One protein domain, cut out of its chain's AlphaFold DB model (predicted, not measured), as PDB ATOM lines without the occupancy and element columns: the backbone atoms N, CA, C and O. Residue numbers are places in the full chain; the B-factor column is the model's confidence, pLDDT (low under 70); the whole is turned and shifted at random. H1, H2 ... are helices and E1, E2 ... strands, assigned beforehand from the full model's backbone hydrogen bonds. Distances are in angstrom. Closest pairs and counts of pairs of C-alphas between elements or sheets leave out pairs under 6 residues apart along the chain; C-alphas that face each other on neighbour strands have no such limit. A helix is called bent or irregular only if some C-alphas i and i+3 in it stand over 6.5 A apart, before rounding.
ATOM      1  N   ILE A 245      39.067   3.565  12.872       91.56
ATOM      2  CA  ILE A 245      39.108   2.674  11.717       91.56
ATOM      3  C   ILE A 245      37.994   3.109  10.775       91.56
ATOM      4  O   ILE A 245      36.809   2.993  11.105       91.56
ATOM      5  N   LYS A 246      38.336   3.620   9.594       93.94
ATOM      6  CA  LYS A 246      37.346   3.897   8.550       93.94
ATOM      7  C   LYS A 246      37.270   2.720   7.602       93.94
ATOM      8  O   LYS A 246      38.236   2.004   7.371       93.94
ATOM      9  N   ARG A 247      36.112   2.557   6.964       90.94
ATOM     10  CA  ARG A 247      35.921   1.492   5.973       90.94
ATOM     11  C   ARG A 247      36.901   1.577   4.796       90.94
ATOM     12  O   ARG A 247      37.212   0.564   4.190       90.94
ATOM     13  N   THR A 248      37.385   2.777   4.478       90.69
ATOM     14  CA  THR A 248      38.413   3.010   3.451       90.69
ATOM     15  C   THR A 248      39.776   2.426   3.804       90.69
ATOM     16  O   THR A 248      40.620   2.320   2.921       90.69
ATOM     17  N   ASP A 249      39.984   2.072   5.071       87.12
ATOM     18  CA  ASP A 249      41.259   1.596   5.598       87.12
ATOM     19  C   ASP A 249      41.322   0.055   5.612       87.12
ATOM     20  O   ASP A 249      42.369  -0.515   5.915       87.12
ATOM     21  N   LEU A 250      40.209  -0.615   5.280       89.38
ATOM     22  CA  LEU A 250      40.114  -2.071   5.190       89.38
ATOM     23  C   LEU A 250      40.836  -2.587   3.944       89.38
ATOM     24  O   LEU A 250      40.700  -2.017   2.858       89.38
ATOM     25  N   LYS A 251      41.561  -3.694   4.092       89.06
ATOM     26  CA  LYS A 251      42.185  -4.416   2.979       89.06
ATOM     27  C   LYS A 251      41.463  -5.748   2.782       89.06
ATOM     28  O   LYS A 251      40.981  -6.342   3.740       89.06
ATOM     29  N   ASP A 252      41.419  -6.243   1.548       78.06
ATOM     30  CA  ASP A 252      40.734  -7.508   1.221       78.06
ATOM     31  C   ASP A 252      41.389  -8.747   1.880       78.06
ATOM     32  O   ASP A 252      40.799  -9.824   1.896       78.06
ATOM     33  N   GLU A 253      42.597  -8.603   2.435       72.69
ATOM     34  CA  GLU A 253      43.411  -9.677   3.032       72.69
ATOM     35  C   GLU A 253      43.390  -9.694   4.576       72.69
ATOM     36  O   GLU A 253      44.212 -10.369   5.197       72.69
ATOM     37  N   ASP A 254      42.493  -8.944   5.221       67.88
ATOM     38  CA  ASP A 254      42.474  -8.845   6.685       67.88
ATOM     39  C   ASP A 254      42.110 -10.189   7.366       67.88
ATOM     40  O   ASP A 254      41.212 -10.921   6.942       67.88
ATOM     41  N   ILE A 255      42.828 -10.514   8.448       60.53
ATOM     42  CA  ILE A 255      42.700 -11.766   9.212       60.53
ATOM     43  C   ILE A 255      41.421 -11.743  10.058       60.53
ATOM     44  O   ILE A 255      41.106 -10.748  10.706       60.53
ATOM     45  N   TYR A 256      40.702 -12.865  10.086       73.81
ATOM     46  CA  TYR A 256      39.460 -13.025  10.840       73.81
ATOM     47  C   TYR A 256      39.734 -13.450  12.291       73.81
ATOM     48  O   TYR A 256      40.299 -14.519  12.518       73.81
ATOM     49  N   ILE A 257      39.277 -12.658  13.265       70.44
ATOM     50  CA  ILE A 257      39.354 -12.976  14.704       70.44
ATOM     51  C   ILE A 257      37.934 -13.033  15.295       70.44
ATOM     52  O   ILE A 257      37.064 -12.247  14.919       70.44
ATOM     53  N   SER A 258      37.668 -13.997  16.187       72.88
ATOM     54  CA  SER A 258      36.414 -14.085  16.954       72.88
ATOM     55  C   SER A 258      36.484 -13.236  18.228       72.88
ATOM     56  O   SER A 258      37.566 -12.994  18.749       72.88
ATOM     57  N   SER A 259      35.336 -12.828  18.772       67.56
ATOM     58  CA  SER A 259      35.257 -12.009  19.995       67.56
ATOM     59  C   SER A 259      35.938 -12.656  21.207       67.56
ATOM     60  O   SER A 259      36.533 -11.962  22.019       67.56
ATOM     61  N   VAL A 260      35.926 -13.992  21.282       58.59
ATOM     62  CA  VAL A 260      36.570 -14.790  22.345       58.59
ATOM     63  C   VAL A 260      38.105 -14.700  22.313       58.59
ATOM     64  O   VAL A 260      38.753 -14.974  23.315       58.59
ATOM     65  N   GLY A 261      38.701 -14.330  21.176       67.25
ATOM     66  CA  GLY A 261      40.154 -14.205  21.016       67.25
ATOM     67  C   GLY A 261      40.700 -12.798  21.252       67.25
ATOM     68  O   GLY A 261      41.868 -12.563  20.958       67.25
ATOM     69  N   VAL A 262      39.874 -11.851  21.707       76.06
ATOM     70  CA  VAL A 262      40.283 -10.452  21.859       76.06
ATOM     71  C   VAL A 262      40.866 -10.222  23.250       76.06
ATOM     72  O   VAL A 262      40.135 -10.217  24.234       76.06
ATOM     73  N   SER A 263      42.183 -10.021  23.317       74.31
ATOM     74  CA  SER A 263      42.920  -9.822  24.577       74.31
ATOM     75  C   SER A 263      43.708  -8.512  24.632       74.31
ATOM     76  O   SER A 263      44.163  -8.095  25.693       74.31
ATOM     77  N   SER A 264      43.863  -7.841  23.490       75.19
ATOM     78  CA  SER A 264      44.653  -6.623  23.343       75.19
ATOM     79  C   SER A 264      43.957  -5.598  22.444       75.19
ATOM     80  O   SER A 264      43.041  -5.929  21.685       75.19
ATOM     81  N   LEU A 265      44.439  -4.352  22.461       78.88
ATOM     82  CA  LEU A 265      43.971  -3.299  21.552       78.88
ATOM     83  C   LEU A 265      44.155  -3.680  20.071       78.88
ATOM     84  O   LEU A 265      43.307  -3.358  19.242       78.88
ATOM     85  N   ILE A 266      45.238  -4.394  19.744       78.19
ATOM     86  CA  ILE A 266      45.511  -4.886  18.384       78.19
ATOM     87  C   ILE A 266      44.464  -5.933  17.990       78.19
ATOM     88  O   ILE A 266      43.915  -5.870  16.889       78.19
ATOM     89  N   ASP A 267      44.131  -6.858  18.895       76.88
ATOM     90  CA  ASP A 267      43.080  -7.847  18.641       76.88
ATOM     91  C   ASP A 267      41.721  -7.167  18.457       76.88
ATOM     92  O   ASP A 267      40.959  -7.543  17.566       76.88
ATOM     93  N   LEU A 268      41.429  -6.127  19.249       83.25
ATOM     94  CA  LEU A 268      40.191  -5.358  19.140       83.25
ATOM     95  C   LEU A 268      40.123  -4.583  17.817       83.25
ATOM     96  O   LEU A 268      39.050  -4.488  17.211       83.25
ATOM     97  N   GLU A 269      41.252  -4.065  17.326       86.50
ATOM     98  CA  GLU A 269      41.350  -3.450  16.002       86.50
ATOM     99  C   GLU A 269      41.015  -4.465  14.900       86.50
ATOM    100  O   GLU A 269      40.159  -4.205  14.049       86.50
ATOM    101  N   VAL A 270      41.651  -5.639  14.919       84.31
ATOM    102  CA  VAL A 270      41.436  -6.698  13.921       84.31
ATOM    103  C   VAL A 270      40.009  -7.250  13.995       84.31
ATOM    104  O   VAL A 270      39.360  -7.454  12.963       84.31
ATOM    105  N   PHE A 271      39.471  -7.423  15.201       86.31
ATOM    106  CA  PHE A 271      38.079  -7.797  15.425       86.31
ATOM    107  C   PHE A 271      37.117  -6.750  14.851       86.31
ATOM    108  O   PHE A 271      36.180  -7.084  14.122       86.31
ATOM    109  N   SER A 272      37.384  -5.466  15.094       89.62
ATOM    110  CA  SER A 272      36.582  -4.368  14.553       89.62
ATOM    111  C   SER A 272      36.592  -4.363  13.023       89.62
ATOM    112  O   SER A 272      35.531  -4.272  12.405       89.62
ATOM    113  N   LYS A 273      37.763  -4.555  12.398       89.50
ATOM    114  CA  LYS A 273      37.886  -4.717  10.938       89.50
ATOM    115  C   LYS A 273      37.098  -5.923  10.432       89.50
ATOM    116  O   LYS A 273      36.372  -5.806   9.448       89.50
ATOM    117  N   THR A 274      37.161  -7.051  11.142       86.38
ATOM    118  CA  THR A 274      36.397  -8.267  10.822       86.38
ATOM    119  C   THR A 274      34.890  -7.995  10.813       86.38
ATOM    120  O   THR A 274      34.188  -8.374   9.874       86.38
ATOM    121  N   MET A 275      34.375  -7.297  11.826       88.25
ATOM    122  CA  MET A 275      32.961  -6.919  11.893       88.25
ATOM    123  C   MET A 275      32.571  -5.948  10.776       88.25
ATOM    124  O   MET A 275      31.505  -6.099  10.180       88.25
ATOM    125  N   MET A 276      33.442  -4.996  10.430       92.50
ATOM    126  CA  MET A 276      33.215  -4.098   9.295       92.50
ATOM    127  C   MET A 276      33.215  -4.838   7.949       92.50
ATOM    128  O   MET A 276      32.443  -4.470   7.065       92.50
ATOM    129  N   HIS A 277      34.027  -5.884   7.776       89.44
ATOM    130  CA  HIS A 277      33.984  -6.746   6.587       89.44
ATOM    131  C   HIS A 277      32.669  -7.528   6.486       89.44
ATOM    132  O   HIS A 277      32.106  -7.628   5.398       89.44
ATOM    133  N   LYS A 278      32.144  -8.028   7.614       87.88
ATOM    134  CA  LYS A 278      30.864  -8.756   7.664       87.88
ATOM    135  C   LYS A 278      29.644  -7.877   7.401       87.88
ATOM    136  O   LYS A 278      28.717  -8.328   6.738       87.88
ATOM    137  N   ASP A 279      29.621  -6.665   7.954       89.00
ATOM    138  CA  ASP A 279      28.491  -5.743   7.830       89.00
ATOM    139  C   ASP A 279      28.909  -4.477   7.081       89.00
ATOM    140  O   ASP A 279      29.661  -3.625   7.577       89.00
ATOM    141  N   ASP A 280      28.388  -4.334   5.861       90.94
ATOM    142  CA  ASP A 280      28.733  -3.224   4.991       90.94
ATOM    143  C   ASP A 280      28.215  -1.865   5.470       90.94
ATOM    144  O   ASP A 280      28.727  -0.812   5.062       90.94
ATOM    145  N   ARG A 281      27.261  -1.874   6.401       88.81
ATOM    146  CA  ARG A 281      26.656  -0.682   6.988       88.81
ATOM    147  C   ARG A 281      27.568  -0.014   8.008       88.81
ATOM    148  O   ARG A 281      27.464   1.200   8.174       88.81
ATOM    149  N   ILE A 282      28.520  -0.725   8.616       91.94
ATOM    150  CA  ILE A 282      29.498  -0.116   9.532       91.94
ATOM    151  C   ILE A 282      30.517   0.687   8.712       91.94
ATOM    152  O   ILE A 282      31.288   0.141   7.920       91.94
ATOM    153  N   LYS A 283      30.509   2.015   8.847       94.50
ATOM    154  CA  LYS A 283      31.359   2.921   8.051       94.50
ATOM    155  C   LYS A 283      32.611   3.377   8.788       94.50
ATOM    156  O   LYS A 283      33.621   3.647   8.139       94.50
ATOM    157  N   GLU A 284      32.538   3.473  10.106       94.25
ATOM    158  CA  GLU A 284      33.643   3.904  10.958       94.25
ATOM    159  C   GLU A 284      33.499   3.257  12.332       94.25
ATOM    160  O   GLU A 284      32.388   3.199  12.853       94.25
ATOM    161  N   VAL A 285      34.605   2.809  12.916       92.88
ATOM    162  CA  VAL A 285      34.710   2.397  14.319       92.88
ATOM    163  C   VAL A 285      35.754   3.288  14.978       92.88
ATOM    164  O   VAL A 285      36.727   3.706  14.362       92.88
ATOM    165  N   SER A 286      35.505   3.679  16.212       91.50
ATOM    166  CA  SER A 286      36.285   4.638  16.972       91.50
ATOM    167  C   SER A 286      36.378   4.143  18.401       91.50
ATOM    168  O   SER A 286      35.411   4.267  19.150       91.50
ATOM    169  N   ILE A 287      37.528   3.603  18.767       87.38
ATOM    170  CA  ILE A 287      37.815   3.096  20.102       87.38
ATOM    171  C   ILE A 287      38.603   4.181  20.834       87.38
ATOM    172  O   ILE A 287      39.563   4.735  20.298       87.38
ATOM    173  N   GLY A 288      38.142   4.552  22.019       83.12
ATOM    174  CA  GLY A 288      38.891   5.384  22.952       83.12
ATOM    175  C   GLY A 288      38.689   4.861  24.364       83.12
ATOM    176  O   GLY A 288      37.779   4.066  24.584       83.12
ATOM    177  N   ASP A 289      39.491   5.354  25.302       73.12
ATOM    178  CA  ASP A 289      39.672   4.758  26.635       73.12
ATOM    179  C   ASP A 289      38.354   4.373  27.309       73.12
ATOM    180  O   ASP A 289      38.186   3.260  27.773       73.12
ATOM    181  N   SER A 290      37.357   5.259  27.308       74.88
ATOM    182  CA  SER A 290      36.099   4.996  28.023       74.88
ATOM    183  C   SER A 290      34.875   4.842  27.123       74.88
ATOM    184  O   SER A 290      33.744   4.914  27.613       74.88
ATOM    185  N   LYS A 291      35.057   4.732  25.801       84.56
ATOM    186  CA  LYS A 291      33.924   4.619  24.876       84.56
ATOM    187  C   LYS A 291      34.292   3.999  23.539       84.56
ATOM    188  O   LYS A 291      35.261   4.392  22.891       84.56
ATOM    189  N   ILE A 292      33.381   3.181  23.037       85.69
ATOM    190  CA  ILE A 292      33.386   2.715  21.655       85.69
ATOM    191  C   ILE A 292      32.331   3.510  20.905       85.69
ATOM    192  O   ILE A 292      31.166   3.559  21.284       85.69
ATOM    193  N   SER A 293      32.727   4.184  19.835       89.75
ATOM    194  CA  SER A 293      31.793   4.811  18.907       89.75
ATOM    195  C   SER A 293      31.872   4.137  17.554       89.75
ATOM    196  O   SER A 293      32.959   3.837  17.079       89.75
ATOM    197  N   PHE A 294      30.752   3.985  16.870       91.06
ATOM    198  CA  PHE A 294      30.754   3.563  15.478       91.06
ATOM    199  C   PHE A 294      29.713   4.340  14.680       91.06
ATOM    200  O   PHE A 294      28.703   4.810  15.206       91.06
ATOM    201  N   VAL A 295      30.005   4.540  13.400       92.31
ATOM    202  CA  VAL A 295      29.119   5.195  12.444       92.31
ATOM    203  C   VAL A 295      28.476   4.120  11.592       92.31
ATOM    204  O   VAL A 295      29.162   3.400  10.866       92.31
ATOM    205  N   TYR A 296      27.157   4.041  11.665       89.19
ATOM    206  CA  TYR A 296      26.343   3.035  11.011       89.19
ATOM    207  C   TYR A 296      25.507   3.669   9.892       89.19
ATOM    208  O   TYR A 296      24.956   4.757  10.056       89.19
ATOM    209  N   ALA A 297      25.457   3.033   8.722       88.94
ATOM    210  CA  ALA A 297      24.688   3.493   7.571       88.94
ATOM    211  C   ALA A 297      23.319   2.813   7.524       88.94
ATOM    212  O   ALA A 297      23.215   1.594   7.463       88.94
ATOM    213  N   VAL A 298      22.282   3.633   7.504       85.56
ATOM    214  CA  VAL A 298      20.884   3.228   7.602       85.56
ATOM    215  C   VAL A 298      20.176   3.604   6.313       85.56
ATOM    216  O   VAL A 298      20.317   4.738   5.853       85.56
ATOM    217  N   ASP A 299      19.398   2.690   5.742       83.75
ATOM    218  CA  ASP A 299      18.556   2.997   4.586       83.75
ATOM    219  C   ASP A 299      17.542   4.095   4.917       83.75
ATOM    220  O   ASP A 299      16.849   4.056   5.929       83.75
ATOM    221  N   ALA A 300      17.432   5.094   4.046       86.94
ATOM    222  CA  ALA A 300      16.499   6.193   4.225       86.94
ATOM    223  C   ALA A 300      16.036   6.766   2.877       86.94
ATOM    224  O   ALA A 300      16.679   6.594   1.839       86.94
ATOM    225  N   LYS A 301      14.910   7.492   2.881       85.19
ATOM    226  CA  LYS A 301      14.427   8.224   1.700       85.19
ATOM    227  C   LYS A 301      14.609   9.725   1.869       85.19
ATOM    228  O   LYS A 301      13.929  10.341   2.691       85.19
ATOM    229  N   PHE A 302      15.473  10.325   1.053       86.75
ATOM    230  CA  PHE A 302      15.640  11.777   1.006       86.75
ATOM    231  C   PHE A 302      14.390  12.415   0.400       86.75
ATOM    232  O   PHE A 302      14.024  12.108  -0.740       86.75
ATOM    233  N   LEU A 303      13.713  13.254   1.188       85.75
ATOM    234  CA  LEU A 303      12.451  13.912   0.839       85.75
ATOM    235  C   LEU A 303      11.351  12.949   0.349       85.75
ATOM    236  O   LEU A 303      10.426  13.368  -0.337       85.75
ATOM    237  N   GLY A 304      11.448  11.655   0.676       81.44
ATOM    238  CA  GLY A 304      10.483  10.627   0.271       81.44
ATOM    239  C   GLY A 304      10.661  10.041  -1.138       81.44
ATOM    240  O   GLY A 304       9.935   9.108  -1.474       81.44
ATOM    241  N   PHE A 305      11.619  10.510  -1.949       83.81
ATOM    242  CA  PHE A 305      11.726  10.094  -3.361       83.81
ATOM    243  C   PHE A 305      12.990   9.292  -3.695       83.81
ATOM    244  O   PHE A 305      12.926   8.362  -4.496       83.81
ATOM    245  N   GLY A 306      14.138   9.625  -3.098       83.50
ATOM    246  CA  GLY A 306      15.414   8.968  -3.407       83.50
ATOM    247  C   GLY A 306      15.868   8.031  -2.295       83.50
ATOM    248  O   GLY A 306      16.004   8.484  -1.160       83.50
ATOM    249  N   LYS A 307      16.146   6.758  -2.616       85.44
ATOM    250  CA  LYS A 307      16.849   5.846  -1.698       85.44
ATOM    251  C   LYS A 307      18.269   6.359  -1.468       85.44
ATOM    252  O   LYS A 307      18.980   6.667  -2.422       85.44
ATOM    253  N   THR A 308      18.662   6.471  -0.213       88.81
ATOM    254  CA  THR A 308      19.977   6.950   0.217       88.81
ATOM    255  C   THR A 308      20.293   6.378   1.600       88.81
ATOM    256  O   THR A 308      19.468   5.675   2.174       88.81
ATOM    257  N   PHE A 309      21.467   6.690   2.141       86.38
ATOM    258  CA  PHE A 309      21.890   6.242   3.462       86.38
ATOM    259  C   PHE A 309      22.020   7.419   4.428       86.38
ATOM    260  O   PHE A 309      22.687   8.415   4.133       86.38
ATOM    261  N   LEU A 310      21.425   7.284   5.609       87.69
ATOM    262  CA  LEU A 310      21.665   8.158   6.748       87.69
ATOM    263  C   LEU A 310      22.796   7.570   7.596       87.69
ATOM    264  O   LEU A 310      22.832   6.370   7.834       87.69
ATOM    265  N   ARG A 311      23.746   8.400   8.031       89.38
ATOM    266  CA  ARG A 311      24.862   7.959   8.879       89.38
ATOM    267  C   ARG A 311      24.563   8.311  10.324       89.38
ATOM    268  O   ARG A 311      24.635   9.483  10.684       89.38
ATOM    269  N   GLU A 312      24.232   7.313  11.122       88.12
ATOM    270  CA  GLU A 312      23.991   7.449  12.553       88.12
ATOM    271  C   GLU A 312      25.272   7.142  13.327       88.12
ATOM    272  O   GLU A 312      25.985   6.196  13.002       88.12
ATOM    273  N   LYS A 313      25.589   7.948  14.344       89.94
ATOM    274  CA  LYS A 313      26.698   7.654  15.254       89.94
ATOM    275  C   LYS A 313      26.147   7.038  16.532       89.94
ATOM    276  O   LYS A 313      25.423   7.708  17.263       89.94
ATOM    277  N   VAL A 314      26.559   5.815  16.831       87.75
ATOM    278  CA  VAL A 314      26.297   5.147  18.107       87.75
ATOM    279  C   VAL A 314      27.553   5.261  18.959       87.75
ATOM    280  O   VAL A 314      28.664   5.118  18.455       87.75
ATOM    281  N   THR A 315      27.403   5.609  20.229       86.44
ATOM    282  CA  THR A 315      28.483   5.685  21.217       86.44
ATOM    283  C   THR A 315      28.068   4.870  22.420       86.44
ATOM    284  O   THR A 315      26.986   5.099  22.943       86.44
ATOM    285  N   VAL A 316      28.915   3.954  22.859       81.88
ATOM    286  CA  VAL A 316      28.700   3.156  24.060       81.88
ATOM    287  C   VAL A 316      29.829   3.459  25.019       81.88
ATOM    288  O   VAL A 316      30.993   3.393  24.626       81.88
ATOM    289  N   ASP A 317      29.483   3.907  26.221       78.69
ATOM    290  CA  ASP A 317      30.465   4.127  27.277       78.69
ATOM    291  C   ASP A 317      30.741   2.839  28.060       78.69
ATOM    292  O   ASP A 317      30.055   1.830  27.890       78.69
ATOM    293  N   VAL A 318      31.772   2.876  28.904       67.75
ATOM    294  CA  VAL A 318      32.147   1.751  29.771       67.75
ATOM    295  C   VAL A 318      30.994   1.299  30.670       67.75
ATOM    296  O   VAL A 318      30.793   0.118  30.881       67.75
ATOM    297  N   LEU A 319      30.123   2.201  31.112       63.62
ATOM    298  CA  LEU A 319      28.974   1.827  31.940       63.62
ATOM    299  C   LEU A 319      27.858   1.132  31.135       63.62
ATOM    300  O   LEU A 319      26.780   0.875  31.668       63.62
ATOM    301  N   GLY A 320      28.086   0.864  29.846       64.06
ATOM    302  CA  GLY A 320      27.108   0.286  28.941       64.06
ATOM    303  C   GLY A 320      26.021   1.273  28.516       64.06
ATOM    304  O   GLY A 320      25.042   0.854  27.897       64.06
ATOM    305  N   ASN A 321      26.157   2.575  28.805       73.75
ATOM    306  CA  ASN A 321      25.181   3.555  28.343       73.75
ATOM    307  C   ASN A 321      25.369   3.794  26.852       73.75
ATOM    308  O   ASN A 321      26.449   4.155  26.373       73.75
ATOM    309  N   ILE A 322      24.270   3.663  26.123       77.94
ATOM    310  CA  ILE A 322      24.244   3.814  24.679       77.94
ATOM    311  C   ILE A 322      23.699   5.198  24.357       77.94
ATOM    312  O   ILE A 322      22.598   5.561  24.749       77.94
ATOM    313  N   LYS A 323      24.478   5.990  23.628       83.31
ATOM    314  CA  LYS A 323      24.083   7.295  23.104       83.31
ATOM    315  C   LYS A 323      24.109   7.258  21.593       83.31
ATOM    316  O   LYS A 323      25.151   7.070  20.964       83.31
ATOM    317  N   THR A 324      22.957   7.504  21.010       84.12
ATOM    318  CA  THR A 324      22.753   7.593  19.570       84.12
ATOM    319  C   THR A 324      22.690   9.059  19.154       84.12
ATOM    320  O   THR A 324      22.111   9.910  19.832       84.12
ATOM    321  N   ARG A 325      23.347   9.405  18.045       86.44
ATOM    322  CA  ARG A 325      23.342  10.765  17.503       86.44
ATOM    323  C   ARG A 325      23.115  10.739  16.003       86.44
ATOM    324  O   ARG A 325      23.989  10.358  15.223       86.44
ATOM    325  N   MET A 326      21.953  11.249  15.617       86.06
ATOM    326  CA  MET A 326      21.601  11.505  14.228       86.06
ATOM    327  C   MET A 326      22.333  12.743  13.681       86.06
ATOM    328  O   MET A 326      22.651  13.673  14.435       86.06
ATOM    329  N   PRO A 327      22.598  12.801  12.363       84.00
ATOM    330  CA  PRO A 327      23.162  13.986  11.741       84.00
ATOM    331  C   PRO A 327      22.132  15.122  11.730       84.00
ATOM    332  O   PRO A 327      20.927  14.895  11.665       84.00
ATOM    333  N   TRP A 328      22.597  16.371  11.738       88.94
ATOM    334  CA  TRP A 328      21.714  17.544  11.812       88.94
ATOM    335  C   TRP A 328      20.705  17.633  10.655       88.94
ATOM    336  O   TRP A 328      19.646  18.223  10.816       88.94
ATOM    337  N   TYR A 329      21.015  17.039   9.501       86.12
ATOM    338  CA  TYR A 329      20.165  17.023   8.308       86.12
ATOM    339  C   TYR A 329      19.150  15.869   8.287       86.12
ATOM    340  O   TYR A 329      18.436  15.698   7.300       86.12
ATOM    341  N   ALA A 330      19.073  15.069   9.353       86.25
ATOM    342  CA  ALA A 330      18.172  13.924   9.457       86.25
ATOM    343  C   ALA A 330      16.693  14.304   9.234       86.25
ATOM    344  O   ALA A 330      15.936  13.520   8.677       86.25
ATOM    345  N   PHE A 331      16.293  15.542   9.546       86.50
ATOM    346  CA  PHE A 331      14.932  16.046   9.302       86.50
ATOM    347  C   PHE A 331      14.504  16.070   7.821       86.50
ATOM    348  O   PHE A 331      13.316  16.210   7.540       86.50
ATOM    349  N   LEU A 332      15.442  15.959   6.871       86.31
ATOM    350  CA  LEU A 332      15.158  15.921   5.429       86.31
ATOM    351  C   LEU A 332      14.720  14.532   4.932       86.31
ATOM    352  O   LEU A 332      14.450  14.357   3.742       86.31
ATOM    353  N   PHE A 333      14.686  13.534   5.813       86.31
ATOM    354  CA  PHE A 333      14.405  12.145   5.476       86.31
ATOM    355  C   PHE A 333      13.019  11.751   6.000       86.31
ATOM    356  O   PHE A 333      12.513  12.322   6.967       86.31
ATOM    357  N   SER A 334      12.354  10.812   5.320       80.69
ATOM    358  CA  SER A 334      11.005  10.388   5.718       80.69
ATOM    359  C   SER A 334      11.022   9.672   7.068       80.69
ATOM    360  O   SER A 334      11.669   8.637   7.201       80.69
ATOM    361  N   LYS A 335      10.221  10.147   8.032       66.75
ATOM    362  CA  LYS A 335      10.018   9.495   9.343       66.75
ATOM    363  C   LYS A 335       9.440   8.077   9.261       66.75
ATOM    364  O   LYS A 335       9.478   7.367  10.252       66.75
ATOM    365  N   SER A 336       8.840   7.696   8.131       64.25
ATOM    366  CA  SER A 336       8.316   6.336   7.931       64.25
ATOM    367  C   SER A 336       9.418   5.306   7.692       64.25
ATOM    368  O   SER A 336       9.180   4.127   7.909       64.25
ATOM    369  N   ASP A 337      10.575   5.763   7.204       58.47
ATOM    370  CA  ASP A 337      11.720   4.921   6.851       58.47
ATOM    371  C   ASP A 337      12.927   5.194   7.764       58.47
ATOM    372  O   ASP A 337      13.773   4.330   7.948       58.47
ATOM    373  N   MET A 338      13.021   6.395   8.348       57.16
ATOM    374  CA  MET A 338      13.887   6.627   9.500       57.16
ATOM    375  C   MET A 338      13.323   5.812  10.652       57.16
ATOM    376  O   MET A 338      12.137   5.957  10.943       57.16
ATOM    377  N   TYR A 339      14.157   4.981  11.278       55.12
ATOM    378  CA  TYR A 339      13.820   4.231  12.484       55.12
ATOM    379  C   TYR A 339      12.778   4.943  13.340       55.12
ATOM    380  O   TYR A 339      12.933   6.125  13.681       55.12
ATOM    381  N   LYS A 340      11.751   4.202  13.753       51.44
ATOM    382  CA  LYS A 340      11.092   4.561  14.994       51.44
ATOM    383  C   LYS A 340      12.165   4.453  16.068       51.44
ATOM    384  O   LYS A 340      12.590   3.372  16.419       51.44
ATOM    385  N   ASN A 341      12.645   5.620  16.469       53.50
ATOM    386  CA  ASN A 341      13.451   5.887  17.635       53.50
ATOM    387  C   ASN A 341      14.808   5.174  17.716       53.50
ATOM    388  O   ASN A 341      14.938   3.988  17.989       53.50
ATOM    389  N   SER A 342      15.860   5.976  17.694       57.66
ATOM    390  CA  SER A 342      17.091   5.611  18.377       57.66
ATOM    391  C   SER A 342      16.842   5.237  19.857       57.66
ATOM    392  O   SER A 342      17.595   4.440  20.407       57.66
ATOM    393  N   GLU A 343      15.733   5.712  20.452       63.78
ATOM    394  CA  GLU A 343      15.175   5.226  21.727       63.78
ATOM    395  C   GLU A 343      14.631   3.783  21.657       63.78
ATOM    396  O   GLU A 343      14.724   3.104  22.656       63.78
ATOM    397  N   GLU A 344      14.100   3.266  20.539       64.50
ATOM    398  CA  GLU A 344      13.681   1.858  20.405       64.50
ATOM    399  C   GLU A 344      14.903   0.966  20.222       64.50
ATOM    400  O   GLU A 344      14.878  -0.163  20.676       64.50
ATOM    401  N   ILE A 345      15.985   1.449  19.600       62.81
ATOM    402  CA  ILE A 345      17.263   0.720  19.583       62.81
ATOM    403  C   ILE A 345      17.845   0.681  20.997       62.81
ATOM    404  O   ILE A 345      18.221  -0.386  21.469       62.81
ATOM    405  N   GLU A 346      17.890   1.823  21.684       65.56
ATOM    406  CA  GLU A 346      18.330   1.912  23.079       65.56
ATOM    407  C   GLU A 346      17.464   1.027  23.990       65.56
ATOM    408  O   GLU A 346      17.993   0.206  24.735       65.56
ATOM    409  N   GLN A 347      16.141   1.101  23.846       68.75
ATOM    410  CA  GLN A 347      15.167   0.326  24.607       68.75
ATOM    411  C   GLN A 347      15.173  -1.154  24.221       68.75
ATOM    412  O   GLN A 347      15.062  -1.987  25.101       68.75
ATOM    413  N   TYR A 348      15.390  -1.528  22.960       63.88
ATOM    414  CA  TYR A 348      15.552  -2.924  22.538       63.88
ATOM    415  C   TYR A 348      16.850  -3.522  23.082       63.88
ATOM    416  O   TYR A 348      16.863  -4.669  23.527       63.88
ATOM    417  N   LEU A 349      17.944  -2.754  23.072       63.25
ATOM    418  CA  LEU A 349      19.223  -3.160  23.658       63.25
ATOM    419  C   LEU A 349      19.107  -3.330  25.183       63.25
ATOM    420  O   LEU A 349      19.647  -4.299  25.722       63.25
ATOM    421  N   GLN A 350      18.343  -2.458  25.849       65.50
ATOM    422  CA  GLN A 350      17.986  -2.582  27.267       65.50
ATOM    423  C   GLN A 350      17.053  -3.787  27.531       65.50
ATOM    424  O   GLN A 350      17.360  -4.623  28.377       65.50
ATOM    425  N   ASP A 351      15.962  -3.935  26.774       65.56
ATOM    426  CA  ASP A 351      14.909  -4.955  26.944       65.56
ATOM    427  C   ASP A 351      15.403  -6.374  26.660       65.56
ATOM    428  O   ASP A 351      15.000  -7.333  27.321       65.56
ATOM    429  N   LYS A 352      16.291  -6.536  25.671       61.09
ATOM    430  CA  LYS A 352      16.910  -7.832  25.371       61.09
ATOM    431  C   LYS A 352      17.923  -8.259  26.416       61.09
ATOM    432  O   LYS A 352      18.444  -9.367  26.299       61.09
ATOM    433  N   ASN A 353      18.186  -7.416  27.417       57.72
ATOM    434  CA  ASN A 353      19.177  -7.678  28.443       57.72
ATOM    435  C   ASN A 353      20.513  -8.060  27.771       57.72
ATOM    436  O   ASN A 353      21.226  -8.924  28.247       57.72
ATOM    437  N   LEU A 354      20.852  -7.458  26.620       55.38
ATOM    438  CA  LEU A 354      22.167  -7.660  25.988       55.38
ATOM    439  C   LEU A 354      23.281  -6.944  26.777       55.38
ATOM    440  O   LEU A 354      24.457  -7.097  26.469       55.38
ATOM    441  N   LEU A 355      22.872  -6.204  27.814       53.75
ATOM    442  CA  LEU A 355      23.649  -5.694  28.941       53.75
ATOM    443  C   LEU A 355      23.535  -6.613  30.188       53.75
ATOM    444  O   LEU A 355      23.798  -6.162  31.300       53.75
ATOM    445  N   SER A 356      23.046  -7.859  30.059       42.62
ATOM    446  CA  SER A 356      22.649  -8.697  31.203       42.62
ATOM    447  C   SER A 356      23.793  -8.975  32.167       42.62
ATOM    448  O   SER A 356      24.875  -9.354  31.731       42.62
ATOM    449  N   LYS A 357      23.433  -8.912  33.458       42.03
ATOM    450  CA  LYS A 357      23.916  -9.570  34.697       42.03
ATOM    451  C   LYS A 357      24.980 -10.688  34.662       42.03
ATOM    452  O   LYS A 357      25.487 -11.008  35.732       42.03
ATOM    453  N   ASP A 358      25.287 -11.275  33.514       42.50
ATOM    454  CA  ASP A 358      26.361 -12.254  33.319       42.50
ATOM    455  C   ASP A 358      27.687 -11.599  32.885       42.50
ATOM    456  O   ASP A 358      28.719 -12.263  32.857       42.50
ATOM    457  N   ILE A 359      27.686 -10.294  32.589       44.41
ATOM    458  CA  ILE A 359      28.894  -9.467  32.695       44.41
ATOM    459  C   ILE A 359      28.935  -9.015  34.158       44.41
ATOM    460  O   ILE A 359      27.959  -8.390  34.594       44.41
ATOM    461  N   PRO A 360      29.972  -9.370  34.945       41.66
ATOM    462  CA  PRO A 360      30.047  -8.996  36.348       41.66
ATOM    463  C   PRO A 360      29.753  -7.506  36.468       41.66
ATOM    464  O   PRO A 360      30.372  -6.693  35.791       41.66
ATOM    465  N   SER A 361      28.805  -7.125  37.320       41.31
ATOM    466  CA  SER A 361      28.482  -5.720  37.594       41.31
ATOM    467  C   SER A 361      29.610  -4.975  38.331       41.31
ATOM    468  O   SER A 361      29.342  -3.990  39.014       41.31
ATOM    469  N   GLY A 362      30.841  -5.483  38.255       40.84
ATOM    470  CA  GLY A 362      32.061  -4.799  38.638       40.84
ATOM    471  C   GLY A 362      32.657  -4.184  37.383       40.84
ATOM    472  O   GLY A 362      32.962  -4.908  36.445       40.84
ATOM    473  N   ASP A 363      32.720  -2.857  37.375       43.75
ATOM    474  CA  ASP A 363      33.554  -2.003  36.534       43.75
ATOM    475  C   ASP A 363      33.963  -2.594  35.185       43.75
ATOM    476  O   ASP A 363      34.941  -3.322  35.055       43.75
ATOM    477  N   PHE A 364      33.235  -2.209  34.141       45.56
ATOM    478  CA  PHE A 364      33.716  -2.337  32.775       45.56
ATOM    479  C   PHE A 364      34.997  -1.500  32.664       45.56
ATOM    480  O   PHE A 364      34.966  -0.275  32.516       45.56
ATOM    481  N   ILE A 365      36.144  -2.147  32.830       54.09
ATOM    482  CA  ILE A 365      37.426  -1.471  32.727       54.09
ATOM    483  C   ILE A 365      37.588  -1.098  31.253       54.09
ATOM    484  O   ILE A 365      37.342  -1.908  30.356       54.09
ATOM    485  N   ALA A 366      38.024   0.135  31.007       54.97
ATOM    486  CA  ALA A 366      38.473   0.670  29.718       54.97
ATOM    487  C   ALA A 366      39.381  -0.277  28.896       54.97
ATOM    488  O   ALA A 366      39.594  -0.061  27.703       54.97
ATOM    489  N   GLU A 367      39.905  -1.327  29.525       59.66
ATOM    490  CA  GLU A 367      40.957  -2.207  29.035       59.66
ATOM    491  C   GLU A 367      40.538  -3.689  28.960       59.66
ATOM    492  O   GLU A 367      41.329  -4.511  28.505       59.66
ATOM    493  N   ASP A 368      39.296  -4.057  29.321       70.56
ATOM    494  CA  ASP A 368      38.763  -5.396  29.012       70.56
ATOM    495  C   ASP A 368      38.336  -5.457  27.535       70.56
ATOM    496  O   ASP A 368      37.169  -5.282  27.161       70.56
ATOM    497  N   TYR A 369      39.327  -5.660  26.665       75.50
ATOM    498  CA  TYR A 369      39.136  -5.711  25.217       75.50
ATOM    499  C   TYR A 369      38.204  -6.856  24.782       75.50
ATOM    500  O   TYR A 369      37.505  -6.726  23.773       75.50
ATOM    501  N   GLY A 370      38.139  -7.947  25.552       69.75
ATOM    502  CA  GLY A 370      37.235  -9.069  25.307       69.75
ATOM    503  C   GLY A 370      35.777  -8.680  25.546       69.75
ATOM    504  O   GLY A 370      34.930  -8.858  24.663       69.75
ATOM    505  N   ALA A 371      35.482  -8.058  26.691       68.62
ATOM    506  CA  ALA A 371      34.152  -7.522  26.983       68.62
ATOM    507  C   ALA A 371      33.730  -6.454  25.962       68.62
ATOM    508  O   ALA A 371      32.591  -6.452  25.488       68.62
ATOM    509  N   GLN A 372      34.663  -5.593  25.550       74.12
ATOM    510  CA  GLN A 372      34.453  -4.610  24.487       74.12
ATOM    511  C   GLN A 372      34.093  -5.252  23.142       74.12
ATOM    512  O   GLN A 372      33.165  -4.790  22.471       74.12
ATOM    513  N   ALA A 373      34.775  -6.331  22.754       78.19
ATOM    514  CA  ALA A 373      34.479  -7.071  21.532       78.19
ATOM    515  C   ALA A 373      33.096  -7.737  21.578       78.19
ATOM    516  O   ALA A 373      32.326  -7.614  20.623       78.19
ATOM    517  N   VAL A 374      32.741  -8.383  22.693       76.06
ATOM    518  CA  VAL A 374      31.417  -9.002  22.893       76.06
ATOM    519  C   VAL A 374      30.305  -7.954  22.852       76.06
ATOM    520  O   VAL A 374      29.286  -8.148  22.184       76.06
ATOM    521  N   LEU A 375      30.502  -6.815  23.521       76.19
ATOM    522  CA  LEU A 375      29.561  -5.700  23.501       76.19
ATOM    523  C   LEU A 375      29.371  -5.170  22.075       76.19
ATOM    524  O   LEU A 375      28.236  -5.033  21.613       76.19
ATOM    525  N   PHE A 376      30.466  -4.933  21.350       81.81
ATOM    526  CA  PHE A 376      30.417  -4.490  19.959       81.81
ATOM    527  C   PHE A 376      29.680  -5.497  19.061       81.81
ATOM    528  O   PHE A 376      28.802  -5.101  18.291       81.81
ATOM    529  N   GLU A 377      29.955  -6.796  19.207       82.56
ATOM    530  CA  GLU A 377      29.264  -7.868  18.480       82.56
ATOM    531  C   GLU A 377      27.757  -7.868  18.740       82.56
ATOM    532  O   GLU A 377      26.954  -7.909  17.802       82.56
ATOM    533  N   ASN A 378      27.364  -7.774  20.010       77.50
ATOM    534  CA  ASN A 378      25.967  -7.780  20.423       77.50
ATOM    535  C   ASN A 378      25.198  -6.581  19.870       77.50
ATOM    536  O   ASN A 378      24.072  -6.744  19.393       77.50
ATOM    537  N   ILE A 379      25.805  -5.393  19.885       77.25
ATOM    538  CA  ILE A 379      25.160  -4.190  19.360       77.25
ATOM    539  C   ILE A 379      25.003  -4.281  17.840       77.25
ATOM    540  O   ILE A 379      23.912  -4.030  17.328       77.25
ATOM    541  N   VAL A 380      26.051  -4.683  17.111       81.62
ATOM    542  CA  VAL A 380      25.984  -4.837  15.647       81.62
ATOM    543  C   VAL A 380      24.922  -5.866  15.252       81.62
ATOM    544  O   VAL A 380      24.118  -5.610  14.350       81.62
ATOM    545  N   ARG A 381      24.876  -7.011  15.943       79.69
ATOM    546  CA  ARG A 381      23.867  -8.054  15.718       79.69
ATOM    547  C   ARG A 381      22.449  -7.529  15.953       79.69
ATOM    548  O   ARG A 381      21.595  -7.684  15.087       79.69
ATOM    549  N   SER A 382      22.222  -6.851  17.073       74.06
ATOM    550  CA  SER A 382      20.925  -6.264  17.434       74.06
ATOM    551  C   SER A 382      20.427  -5.233  16.408       74.06
ATOM    552  O   SER A 382      19.275  -5.286  15.969       74.06
ATOM    553  N   ILE A 383      21.302  -4.322  15.963       74.88
ATOM    554  CA  ILE A 383      20.968  -3.333  14.924       74.88
ATOM    555  C   ILE A 383      20.616  -4.039  13.604       74.88
ATOM    556  O   ILE A 383      19.652  -3.656  12.936       74.88
ATOM    557  N   SER A 384      21.361  -5.089  13.252       77.44
ATOM    558  CA  SER A 384      21.137  -5.872  12.034       77.44
ATOM    559  C   SER A 384      19.778  -6.571  12.026       77.44
ATOM    560  O   SER A 384      19.035  -6.432  11.056       77.44
ATOM    561  N   GLU A 385      19.430  -7.266  13.112       77.50
ATOM    562  CA  GLU A 385      18.151  -7.977  13.260       77.50
ATOM    563  C   GLU A 385      16.953  -7.022  13.175       77.50
ATOM    564  O   GLU A 385      15.951  -7.312  12.516       77.50
ATOM    565  N   ASN A 386      17.052  -5.847  13.806       70.56
ATOM    566  CA  ASN A 386      15.995  -4.840  13.745       70.56
ATOM    567  C   ASN A 386      15.800  -4.286  12.328       70.56
ATOM    568  O   ASN A 386      14.663  -4.086  11.896       70.56
ATOM    569  N   LEU A 387      16.886  -4.097  11.570       70.62
ATOM    570  CA  LEU A 387      16.798  -3.652  10.179       70.62
ATOM    571  C   LEU A 387      16.080  -4.659   9.289       70.62
ATOM    572  O   LEU A 387      15.186  -4.274   8.536       70.62
ATOM    573  N   GLU A 388      16.409  -5.943   9.415       77.19
ATOM    574  CA  GLU A 388      15.755  -7.006   8.642       77.19
ATOM    575  C   GLU A 388      14.252  -7.107   8.935       77.19
ATOM    576  O   GLU A 388      13.457  -7.389   8.035       77.19
ATOM    577  N   ASN A 389      13.848  -6.838  10.179       71.31
ATOM    578  CA  ASN A 389      12.444  -6.856  10.581       71.31
ATOM    579  C   ASN A 389      11.668  -5.608  10.130       71.31
ATOM    580  O   ASN A 389      10.481  -5.718   9.844       71.31
ATOM    581  N   SER A 390      12.324  -4.447  10.031       63.84
ATOM    582  CA  SER A 390      11.696  -3.183   9.602       63.84
ATOM    583  C   SER A 390      11.459  -3.068   8.089       63.84
ATOM    584  O   SER A 390      10.647  -2.259   7.647       63.84
ATOM    585  N   GLY A 391      12.167  -3.873   7.287       57.78
ATOM    586  CA  GLY A 391      12.029  -3.913   5.827       57.78
ATOM    587  C   GLY A 391      10.874  -4.780   5.308       57.78
ATOM    588  O   GLY A 391      10.702  -4.881   4.090       57.78
ATOM    589  N   LYS A 392      10.112  -5.420   6.205       45.44
ATOM    590  CA  LYS A 392       8.868  -6.149   5.913       45.44
ATOM    591  C   LYS A 392       7.667  -5.275   6.240       45.44
ATOM    592  O   LYS A 392       6.698  -5.328   5.448       45.44
TER     593      LYS A 392
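AT A GLANCE: This is residues 245 to 392 of the 392 residues of an uncharacterized protein of Candidatus Nomurabacteria bacterium (UniProt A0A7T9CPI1). One antiparallel sheet is covered on one face by three helices: long H4 over its inner strands E2 and E3, H1 over edge strand E1 and H3 over edge strand E4. The E2 and E3 hairpin reaches beyond E1 and E4, with little H2 beside it. The printed part has 148 residues, ordered H1 E1 E2 E3 E4 H2 H3 H4; the sheet, E1 - E2 - E3 - E4, is a meander, each strand the antiparallel neighbour of the one before. The class is mixed, in two layers; the whole is compact, with a radius of gyration of the C-alphas of 15.7 A and spans of 46 by 37 by 27 A.

IN THESE COORDINATES: Find C-alpha 265 at (43.971, -3.299, 21.552); there H1 begins, residues 265 to 278, 19.9 A long. Read on through E1, 282 to 288, E2, 291 to 302, 30.9 A, E3, 306 to 317, 34.5 A, and E4, 322 to 325. Next come H2, 328 to 332, irregular with C-alphas 328 and 331 7.4 A apart, and H3, 342 to 351. H4, 369 to 390, runs 31.7 A to C-alpha 390 at (11.696, -3.183, 9.602).

HOW THE PARTS SIT: Look for N 286 and O 293, 2.7 A, between E1 and E2; N 296 and O 312, 2.8 A, between E2 and E3; N 323 and O 315, 2.7 A, between E3 and E4. E2 bends by 61 degrees at residue 299. H4 touches H1 with residues 369 to 377 alone, closest at C-alphas 369 and 268, 6.2 A. Every O i to N i+4 pair is within hydrogen-bond range in H1, H3 and H4; H2 has 0 of 1, and 1 of 2 O i to N i+3 pairs.

THE WHOLE: The printed part has no cut. The H3 to H4 link is long. Confidence is low at residues 335 to 367, among others.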